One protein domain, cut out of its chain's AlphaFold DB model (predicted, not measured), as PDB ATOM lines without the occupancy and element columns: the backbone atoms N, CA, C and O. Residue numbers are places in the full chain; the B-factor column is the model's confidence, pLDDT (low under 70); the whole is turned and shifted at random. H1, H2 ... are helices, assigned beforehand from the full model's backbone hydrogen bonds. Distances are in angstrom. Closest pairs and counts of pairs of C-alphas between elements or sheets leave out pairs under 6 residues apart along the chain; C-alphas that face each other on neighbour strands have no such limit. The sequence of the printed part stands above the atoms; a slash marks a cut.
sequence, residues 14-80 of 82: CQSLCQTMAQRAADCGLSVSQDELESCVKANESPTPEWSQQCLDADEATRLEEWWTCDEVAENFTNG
ATOM      1  N   CYS A  14     104.306 102.281 147.628       81.88
ATOM      2  CA  CYS A  14     105.743 102.088 147.859       81.88
ATOM      3  C   CYS A  14     106.196 100.633 147.709       81.88
ATOM      4  O   CYS A  14     107.325 100.372 147.308       81.88
ATOM      5  N   GLN A  15     105.335  99.669 148.026       84.62
ATOM      6  CA  GLN A  15     105.625  98.254 147.805       84.62
ATOM      7  C   GLN A  15     105.520  97.889 146.321       84.62
ATOM      8  O   GLN A  15     106.332  97.105 145.832       84.62
ATOM      9  N   SER A  16     104.569  98.497 145.603       83.69
ATOM     10  CA  SER A  16     104.452  98.381 144.142       83.69
ATOM     11  C   SER A  16     105.701  98.920 143.440       83.69
ATOM     12  O   SER A  16     106.270  98.243 142.581       83.69
ATOM     13  N   LEU A  17     106.206 100.071 143.903       82.56
ATOM     14  CA  LEU A  17     107.411 100.707 143.374       82.56
ATOM     15  C   LEU A  17     108.616  99.756 143.347       82.56
ATOM     16  O   LEU A  17     109.357  99.745 142.368       82.56
ATOM     17  N   CYS A  18     108.787  98.905 144.365       84.25
ATOM     18  CA  CYS A  18     109.868  97.914 144.402       84.25
ATOM     19  C   CYS A  18     109.840  96.955 143.197       84.25
ATOM     20  O   CYS A  18     110.894  96.618 142.654       84.25
ATOM     21  N   GLN A  19     108.652  96.526 142.752       83.88
ATOM     22  CA  GLN A  19     108.512  95.656 141.580       83.88
ATOM     23  C   GLN A  19     108.825  96.414 140.291       83.88
ATOM     24  O   GLN A  19     109.562  95.911 139.444       83.88
ATOM     25  N   THR A  20     108.323  97.644 140.165       81.62
ATOM     26  CA  THR A  20     108.588  98.497 139.001       81.62
ATOM     27  C   THR A  20     110.079  98.821 138.874       81.62
ATOM     28  O   THR A  20     110.652  98.734 137.788       81.62
ATOM     29  N   MET A  21     110.748  99.092 139.994       79.44
ATOM     30  CA  MET A  21     112.196  99.283 140.051       79.44
ATOM     31  C   MET A  21     112.976  98.021 139.672       79.44
ATOM     32  O   MET A  21     113.958  98.113 138.938       79.44
ATOM     33  N   ALA A  22     112.551  96.843 140.135       83.00
ATOM     34  CA  ALA A  22     113.195  95.583 139.770       83.00
ATOM     35  C   ALA A  22     113.045  95.275 138.271       83.00
ATOM     36  O   ALA A  22     113.994  94.826 137.629       83.00
ATOM     37  N   GLN A  23     111.878  95.573 137.696       82.25
ATOM     38  CA  GLN A  23     111.643  95.467 136.258       82.25
ATOM     39  C   GLN A  23     112.561  96.421 135.481       82.25
ATOM     40  O   GLN A  23     113.217  96.006 134.528       82.25
ATOM     41  N   ARG A  24     112.693  97.672 135.941       79.00
ATOM     42  CA  ARG A  24     113.599  98.655 135.339       79.00
ATOM     43  C   ARG A  24     115.063  98.230 135.434       79.00
ATOM     44  O   ARG A  24     115.812  98.391 134.476       79.00
ATOM     45  N   ALA A  25     115.474  97.656 136.563       81.69
ATOM     46  CA  ALA A  25     116.812  97.105 136.734       81.69
ATOM     47  C   ALA A  25     117.086  96.006 135.692       81.69
ATOM     48  O   ALA A  25     118.140  96.021 135.054       81.69
ATOM     49  N   ALA A  26     116.112  95.122 135.447       82.19
ATOM     50  CA  ALA A  26     116.198  94.099 134.406       82.19
ATOM     51  C   ALA A  26     116.328  94.697 132.997       82.19
ATOM     52  O   ALA A  26     117.159  94.227 132.216       82.19
ATOM     53  N   ASP A  27     115.591  95.769 132.690       81.94
ATOM     54  CA  ASP A  27     115.715  96.491 131.414       81.94
ATOM     55  C   ASP A  27     117.108  97.120 131.234       81.94
ATOM     56  O   ASP A  27     117.619  97.215 130.117       81.94
ATOM     57  N   CYS A  28     117.758  97.499 132.336       80.69
ATOM     58  CA  CYS A  28     119.137  97.985 132.369       80.69
ATOM     59  C   CYS A  28     120.191  96.855 132.370       80.69
ATOM     60  O   CYS A  28     121.390  97.132 132.404       80.69
ATOM     61  N   GLY A  29     119.776  95.582 132.328       81.44
ATOM     62  CA  GLY A  29     120.666  94.416 132.336       81.44
ATOM     63  C   GLY A  29     121.147  93.985 133.726       81.44
ATOM     64  O   GLY A  29     122.073  93.179 133.830       81.44
ATOM     65  N   LEU A  30     120.534  94.503 134.789       82.00
ATOM     66  CA  LEU A  30     120.807  94.131 136.173       82.00
ATOM     67  C   LEU A  30     119.843  93.033 136.623       82.00
ATOM     68  O   LEU A  30     118.676  93.007 136.244       82.00
ATOM     69  N   SER A  31     120.319  92.128 137.472       79.56
ATOM     70  CA  SER A  31     119.468  91.118 138.099       79.56
ATOM     71  C   SER A  31     119.230  91.504 139.548       79.56
ATOM     72  O   SER A  31     120.180  91.539 140.323       79.56
ATOM     73  N   VAL A  32     117.971  91.735 139.911       81.25
ATOM     74  CA  VAL A  32     117.545  91.891 141.307       81.25
ATOM     75  C   VAL A  32     117.120  90.521 141.823       81.25
ATOM     76  O   VAL A  32     116.302  89.838 141.202       81.25
ATOM     77  N   SER A  33     117.714  90.078 142.925       85.75
ATOM     78  CA  SER A  33     117.351  88.821 143.572       85.75
ATOM     79  C   SER A  33     115.995  88.921 144.275       85.75
ATOM     80  O   SER A  33     115.521  89.999 144.639       85.75
ATOM     81  N   GLN A  34     115.370  87.764 144.500       84.75
ATOM     82  CA  GLN A  34     114.120  87.670 145.257       84.75
ATOM     83  C   GLN A  34     114.271  88.288 146.661       84.75
ATOM     84  O   GLN A  34     113.400  89.036 147.093       84.75
ATOM     85  N   ASP A  35     115.402  88.036 147.327       84.12
ATOM     86  CA  ASP A  35     115.685  88.516 148.684       84.12
ATOM     87  C   ASP A  35     115.819  90.051 148.742       84.12
ATOM     88  O   ASP A  35     115.379  90.681 149.708       84.12
ATOM     89  N   GLU A  36     116.389  90.676 147.706       82.81
ATOM     90  CA  GLU A  36     116.487  92.140 147.587       82.81
ATOM     91  C   GLU A  36     115.114  92.775 147.354       82.81
ATOM     92  O   GLU A  36     114.771  93.774 147.991       82.81
ATOM     93  N   LEU A  37     114.297  92.166 146.490       83.81
ATOM     94  CA  LEU A  37     112.930  92.619 146.243       83.81
ATOM     95  C   LEU A  37     112.069  92.513 147.510       83.81
ATOM     96  O   LEU A  37     111.371  93.462 147.865       83.81
ATOM     97  N   GLU A  38     112.149  91.392 148.227       85.38
ATOM     98  CA  GLU A  38     111.441  91.202 149.496       85.38
ATOM     99  C   GLU A  38     111.921  92.182 150.571       85.38
ATOM    100  O   GLU A  38     111.107  92.744 151.306       85.38
ATOM    101  N   SER A  39     113.228  92.450 150.629       83.94
ATOM    102  CA  SER A  39     113.795  93.445 151.541       83.94
ATOM    103  C   SER A  39     113.276  94.853 151.240       83.94
ATOM    104  O   SER A  39     112.902  95.569 152.170       83.94
ATOM    105  N   CYS A  40     113.169  95.229 149.959       83.19
ATOM    106  CA  CYS A  40     112.561  96.493 149.540       83.19
ATOM    107  C   CYS A  40     111.089  96.574 149.963       83.19
ATOM    108  O   CYS A  40     110.678  97.547 150.596       83.19
ATOM    109  N   VAL A  41     110.293  95.540 149.673       85.12
ATOM    110  CA  VAL A  41     108.861  95.505 150.018       85.12
ATOM    111  C   VAL A  41     108.653  95.620 151.529       85.12
ATOM    112  O   VAL A  41     107.771  96.355 151.979       85.12
ATOM    113  N   LYS A  42     109.488  94.939 152.319       85.50
ATOM    114  CA  LYS A  42     109.424  94.965 153.782       85.50
ATOM    115  C   LYS A  42     109.823  96.320 154.366       85.50
ATOM    116  O   LYS A  42     109.144  96.820 155.258       85.50
ATOM    117  N   ALA A  43     110.881  96.945 153.846       82.75
ATOM    118  CA  ALA A  43     111.270  98.303 154.240       82.75
ATOM    119  C   ALA A  43     110.149  99.326 153.966       82.75
ATOM    120  O   ALA A  43     110.026 100.327 154.668       82.75
ATOM    121  N   ASN A  44     109.292  99.022 152.989       82.00
ATOM    122  CA  ASN A  44     108.171  99.840 152.550       82.00
ATOM    123  C   ASN A  44     106.803  99.399 153.097       82.00
ATOM    124  O   ASN A  44     105.774  99.864 152.613       82.00
ATOM    125  N   GLU A  45     106.742  98.540 154.120       84.00
ATOM    126  CA  GLU A  45     105.474  98.195 154.793       84.00
ATOM    127  C   GLU A  45     104.860  99.378 155.551       84.00
ATOM    128  O   GLU A  45     103.644  99.455 155.724       84.00
ATOM    129  N   SER A  46     105.686 100.309 156.026       80.88
ATOM    130  CA  SER A  46     105.250 101.503 156.761       80.88
ATOM    131  C   SER A  46     106.110 102.709 156.378       80.88
ATOM    132  O   SER A  46     106.933 103.158 157.177       80.88
ATOM    133  N   PRO A  47     105.954 103.214 155.139       76.62
ATOM    134  CA  PRO A  47     106.711 104.356 154.646       76.62
ATOM    135  C   PRO A  47     106.408 105.609 155.477       76.62
ATOM    136  O   PRO A  47     105.301 105.787 155.995       76.62
ATOM    137  N   THR A  48     107.379 106.518 155.585       79.31
ATOM    138  CA  THR A  48     107.112 107.845 156.155       79.31
ATOM    139  C   THR A  48     106.093 108.591 155.276       79.31
ATOM    140  O   THR A  48     105.929 108.252 154.101       79.31
ATOM    141  N   PRO A  49     105.384 109.613 155.790       79.06
ATOM    142  CA  PRO A  49     104.426 110.369 154.979       79.06
ATOM    143  C   PRO A  49     105.065 111.018 153.741       79.06
ATOM    144  O   PRO A  49     104.475 111.021 152.666       79.06
ATOM    145  N   GLU A  50     106.288 111.526 153.891       76.06
ATOM    146  CA  GLU A  50     107.052 112.152 152.810       76.06
ATOM    147  C   GLU A  50     107.475 111.122 151.756       76.06
ATOM    148  O   GLU A  50     107.286 111.342 150.562       76.06
ATOM    149  N   TRP A  51     107.935 109.949 152.199       76.50
ATOM    150  CA  TRP A  51     108.281 108.843 151.311       76.50
ATOM    151  C   TRP A  51     107.051 108.252 150.606       76.50
ATOM    152  O   TRP A  51     107.098 107.983 149.413       76.50
ATOM    153  N   SER A  52     105.906 108.158 151.290       76.25
ATOM    154  CA  SER A  52     104.639 107.704 150.688       76.25
ATOM    155  C   SER A  52     104.231 108.550 149.487       76.25
ATOM    156  O   SER A  52     103.783 108.010 148.476       76.25
ATOM    157  N   GLN A  53     104.384 109.871 149.602       75.75
ATOM    158  CA  GLN A  53     104.069 110.790 148.516       75.75
ATOM    159  C   GLN A  53     105.042 110.608 147.346       75.75
ATOM    160  O   GLN A  53     104.603 110.515 146.205       75.75
ATOM    161  N   GLN A  54     106.338 110.449 147.630       73.56
ATOM    162  CA  GLN A  54     107.343 110.167 146.601       73.56
ATOM    163  C   GLN A  54     107.071 108.850 145.868       73.56
ATOM    164  O   GLN A  54     107.196 108.807 144.649       73.56
ATOM    165  N   CYS A  55     106.637 107.798 146.566       76.81
ATOM    166  CA  CYS A  55     106.273 106.541 145.916       76.81
ATOM    167  C   CYS A  55     105.043 106.672 145.021       76.81
ATOM    168  O   CYS A  55     105.030 106.125 143.927       76.81
ATOM    169  N   LEU A  56     104.010 107.386 145.481       73.25
ATOM    170  CA  LEU A  56     102.815 107.671 144.682       73.25
ATOM    171  C   LEU A  56     103.171 108.436 143.408       73.25
ATOM    172  O   LEU A  56     102.635 108.156 142.342       73.25
ATOM    173  N   ASP A  57     104.089 109.387 143.537       72.56
ATOM    174  CA  ASP A  57     104.586 110.179 142.426       72.56
ATOM    175  C   ASP A  57     105.526 109.384 141.507       72.56
ATOM    176  O   ASP A  57     105.594 109.699 140.328       72.56
ATOM    177  N   ALA A  58     106.234 108.367 142.003       67.75
ATOM    178  CA  ALA A  58     107.165 107.555 141.216       67.75
ATOM    179  C   ALA A  58     106.503 106.346 140.527       67.75
ATOM    180  O   ALA A  58     106.932 105.970 139.441       67.75
ATOM    181  N   ASP A  59     105.463 105.748 141.122       64.75
ATOM    182  CA  ASP A  59     104.737 104.578 140.584       64.75
ATOM    183  C   ASP A  59     103.935 104.906 139.304       64.75
ATOM    184  O   ASP A  59     103.515 104.010 138.569       64.75
ATOM    185  N   GLU A  60     103.786 106.190 138.955       64.94
ATOM    186  CA  GLU A  60     103.476 106.577 137.577       64.94
ATOM    187  C   GLU A  60     104.664 106.168 136.691       64.94
ATOM    188  O   GLU A  60     105.627 106.915 136.561       64.94
ATOM    189  N   ALA A  61     104.609 104.978 136.077       54.28
ATOM    190  CA  ALA A  61     105.692 104.361 135.293       54.28
ATOM    191  C   ALA A  61     106.447 105.319 134.342       54.28
ATOM    192  O   ALA A  61     107.648 105.171 134.132       54.28
ATOM    193  N   THR A  62     105.763 106.332 133.804       55.69
ATOM    194  CA  THR A  62     106.356 107.400 132.984       55.69
ATOM    195  C   THR A  62     107.379 108.251 133.745       55.69
ATOM    196  O   THR A  62     108.429 108.574 133.201       55.69
ATOM    197  N   ARG A  63     107.124 108.582 135.013       61.94
ATOM    198  CA  ARG A  63     108.055 109.338 135.861       61.94
ATOM    199  C   ARG A  63     109.228 108.498 136.326       61.94
ATOM    200  O   ARG A  63     110.303 109.038 136.518       61.94
ATOM    201  N   LEU A  64     109.060 107.190 136.475       61.25
ATOM    202  CA  LEU A  64     110.153 106.302 136.868       61.25
ATOM    203  C   LEU A  64     111.252 106.265 135.794       61.25
ATOM    204  O   LEU A  64     112.431 106.330 136.119       61.25
ATOM    205  N   GLU A  65     110.880 106.266 134.511       61.09
ATOM    206  CA  GLU A  65     111.841 106.409 133.408       61.09
ATOM    207  C   GLU A  65     112.470 107.809 133.328       61.09
ATOM    208  O   GLU A  65     113.634 107.932 132.947       61.09
ATOM    209  N   GLU A  66     111.719 108.857 133.687       64.00
ATOM    210  CA  GLU A  66     112.197 110.248 133.686       64.00
ATOM    211  C   GLU A  66     113.073 110.599 134.900       64.00
ATOM    212  O   GLU A  66     113.934 111.471 134.795       64.00
ATOM    213  N   TRP A  67     112.841 109.963 136.051       60.69
ATOM    214  CA  TRP A  67     113.455 110.307 137.339       60.69
ATOM    215  C   TRP A  67     114.518 109.310 137.792       60.69
ATOM    216  O   TRP A  67     115.294 109.652 138.676       60.69
ATOM    217  N   TRP A  68     114.532 108.095 137.237       66.56
ATOM    218  CA  TRP A  68     115.465 107.040 137.630       66.56
ATOM    219  C   TRP A  68     116.151 106.453 136.399       66.56
ATOM    220  O   TRP A  68     115.675 105.537 135.715       66.56
ATOM    221  N   THR A  69     117.325 107.002 136.120       73.31
ATOM    222  CA  THR A  69     118.272 106.463 135.150       73.31
ATOM    223  C   THR A  69     118.719 105.055 135.549       73.31
ATOM    224  O   THR A  69     118.623 104.644 136.706       73.31
ATOM    225  N   CYS A  70     119.240 104.290 134.585       75.50
ATOM    226  CA  CYS A  70     119.810 102.973 134.878       75.50
ATOM    227  C   CYS A  70     120.909 103.026 135.950       75.50
ATOM    228  O   CYS A  70     121.047 102.075 136.715       75.50
ATOM    229  N   ASP A  71     121.638 104.141 136.031       71.31
ATOM    230  CA  ASP A  71     122.675 104.360 137.036       71.31
ATOM    231  C   ASP A  71     122.063 104.549 138.436       71.31
ATOM    232  O   ASP A  71     122.504 103.915 139.390       71.31
ATOM    233  N   GLU A  72     120.981 105.323 138.563       70.25
ATOM    234  CA  GLU A  72     120.274 105.533 139.839       70.25
ATOM    235  C   GLU A  72     119.569 104.261 140.334       70.25
ATOM    236  O   GLU A  72     119.568 103.957 141.530       70.25
ATOM    237  N   VAL A  73     119.014 103.466 139.416       69.56
ATOM    238  CA  VAL A  73     118.455 102.148 139.748       69.56
ATOM    239  C   VAL A  73     119.557 101.199 140.214       69.56
ATOM    240  O   VAL A  73     119.375 100.495 141.209       69.56
ATOM    241  N   ALA A  74     120.714 101.203 139.542       67.44
ATOM    242  CA  ALA A  74     121.864 100.418 139.966       67.44
ATOM    243  C   ALA A  74     122.310 100.814 141.374       67.44
ATOM    244  O   ALA A  74     122.488  99.936 142.216       67.44
ATOM    245  N   GLU A  75     122.449 102.109 141.657       67.38
ATOM    246  CA  GLU A  75     122.867 102.612 142.967       67.38
ATOM    247  C   GLU A  75     121.886 102.229 144.080       67.38
ATOM    248  O   GLU A  75     122.322 101.819 145.154       67.38
ATOM    249  N   ASN A  76     120.576 102.272 143.834       65.19
ATOM    250  CA  ASN A  76     119.602 101.977 144.886       65.19
ATOM    251  C   ASN A  76     119.558 100.489 145.278       65.19
ATOM    252  O   ASN A  76     119.345 100.165 146.447       65.19
ATOM    253  N   PHE A  77     119.826  99.583 144.330       61.66
ATOM    254  CA  PHE A  77     119.940  98.148 144.615       61.66
ATOM    255  C   PHE A  77     121.346  97.730 145.077       61.66
ATOM    256  O   PHE A  77     121.460  96.889 145.962       61.66
ATOM    257  N   THR A  78     122.423  98.320 144.543       56.47
ATOM    258  CA  THR A  78     123.806  97.916 144.881       56.47
ATOM    259  C   THR A  78     124.381  98.597 146.119       56.47
ATOM    260  O   THR A  78     125.195  97.984 146.808       56.47
ATOM    261  N   ASN A  79     123.972  99.831 146.433       49.00
ATOM    262  CA  ASN A  79     124.474 100.552 147.607       49.00
ATOM    263  C   ASN A  79     123.539 100.518 148.813       49.00
ATOM    264  O   ASN A  79     123.939 101.023 149.857       49.00
ATOM    265  N   GLY A  80     122.368  99.882 148.701       44.94
ATOM    266  CA  GLY A  80     121.459  99.651 149.816       44.94
ATOM    267  C   GLY A  80     121.009 100.942 150.498       44.94
ATOM    268  O   GLY A  80     121.709 101.467 151.353       44.94
TER     269      GLY A  80
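Overview. This is residues 14 to 80 of the 82 residues of an uncharacterized protein of Deltaproteobacteria bacterium (UniProt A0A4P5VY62). A central helix, H1, has the other helices around it: H2 folds back beside it as a helical hairpin, H3 packs on its first residues, H5 crosses it, and short H4 lies between H3 and H5 along the chain. The 67 printed residues, all helix by class, are compact: radius of gyration of the C-alphas 11.2 A, spans 32 by 26 by 17 A.

Arrangement. Start at the hub, H1, residues 14 to 27. H2, residues 34 to 43, touches it at a shallow tilt of 32 degrees, opposite ways; the closest C-alphas, Gln 15 and Val 41, are 4.8 A apart. H3, residues 49 to 58, touches residues 14 to 17 alone, closest at C-alphas Cys 14 and Cys 55, 4.9 A. H5, residues 70 to 78, touches residues 21 to 25 alone at a steep tilt of 62 degrees, closest at C-alphas Ala 25 and Val 73, 6.1 A. H4, residues 61 to 67, only just touches H3, only at the corner, with 3 pairs of C-alphas within 8 A, closest Ala 58 and Leu 64, 5.4 A. Each O i to N i+4 pair is within hydrogen-bond range in H2, H3, H4 and H5; in H1, 8 of 10.

Along the chain. Find C-alpha 14 at (105.743, 102.088, 147.859); H1 runs 20.0 A from there. H5 ends at C-alpha 78, (123.806, 97.916, 144.881).

Size, cuts and confidence. The printed part has no cut and no long link. Residues 58 to 68 and 73 to 80 have pLDDT under 70.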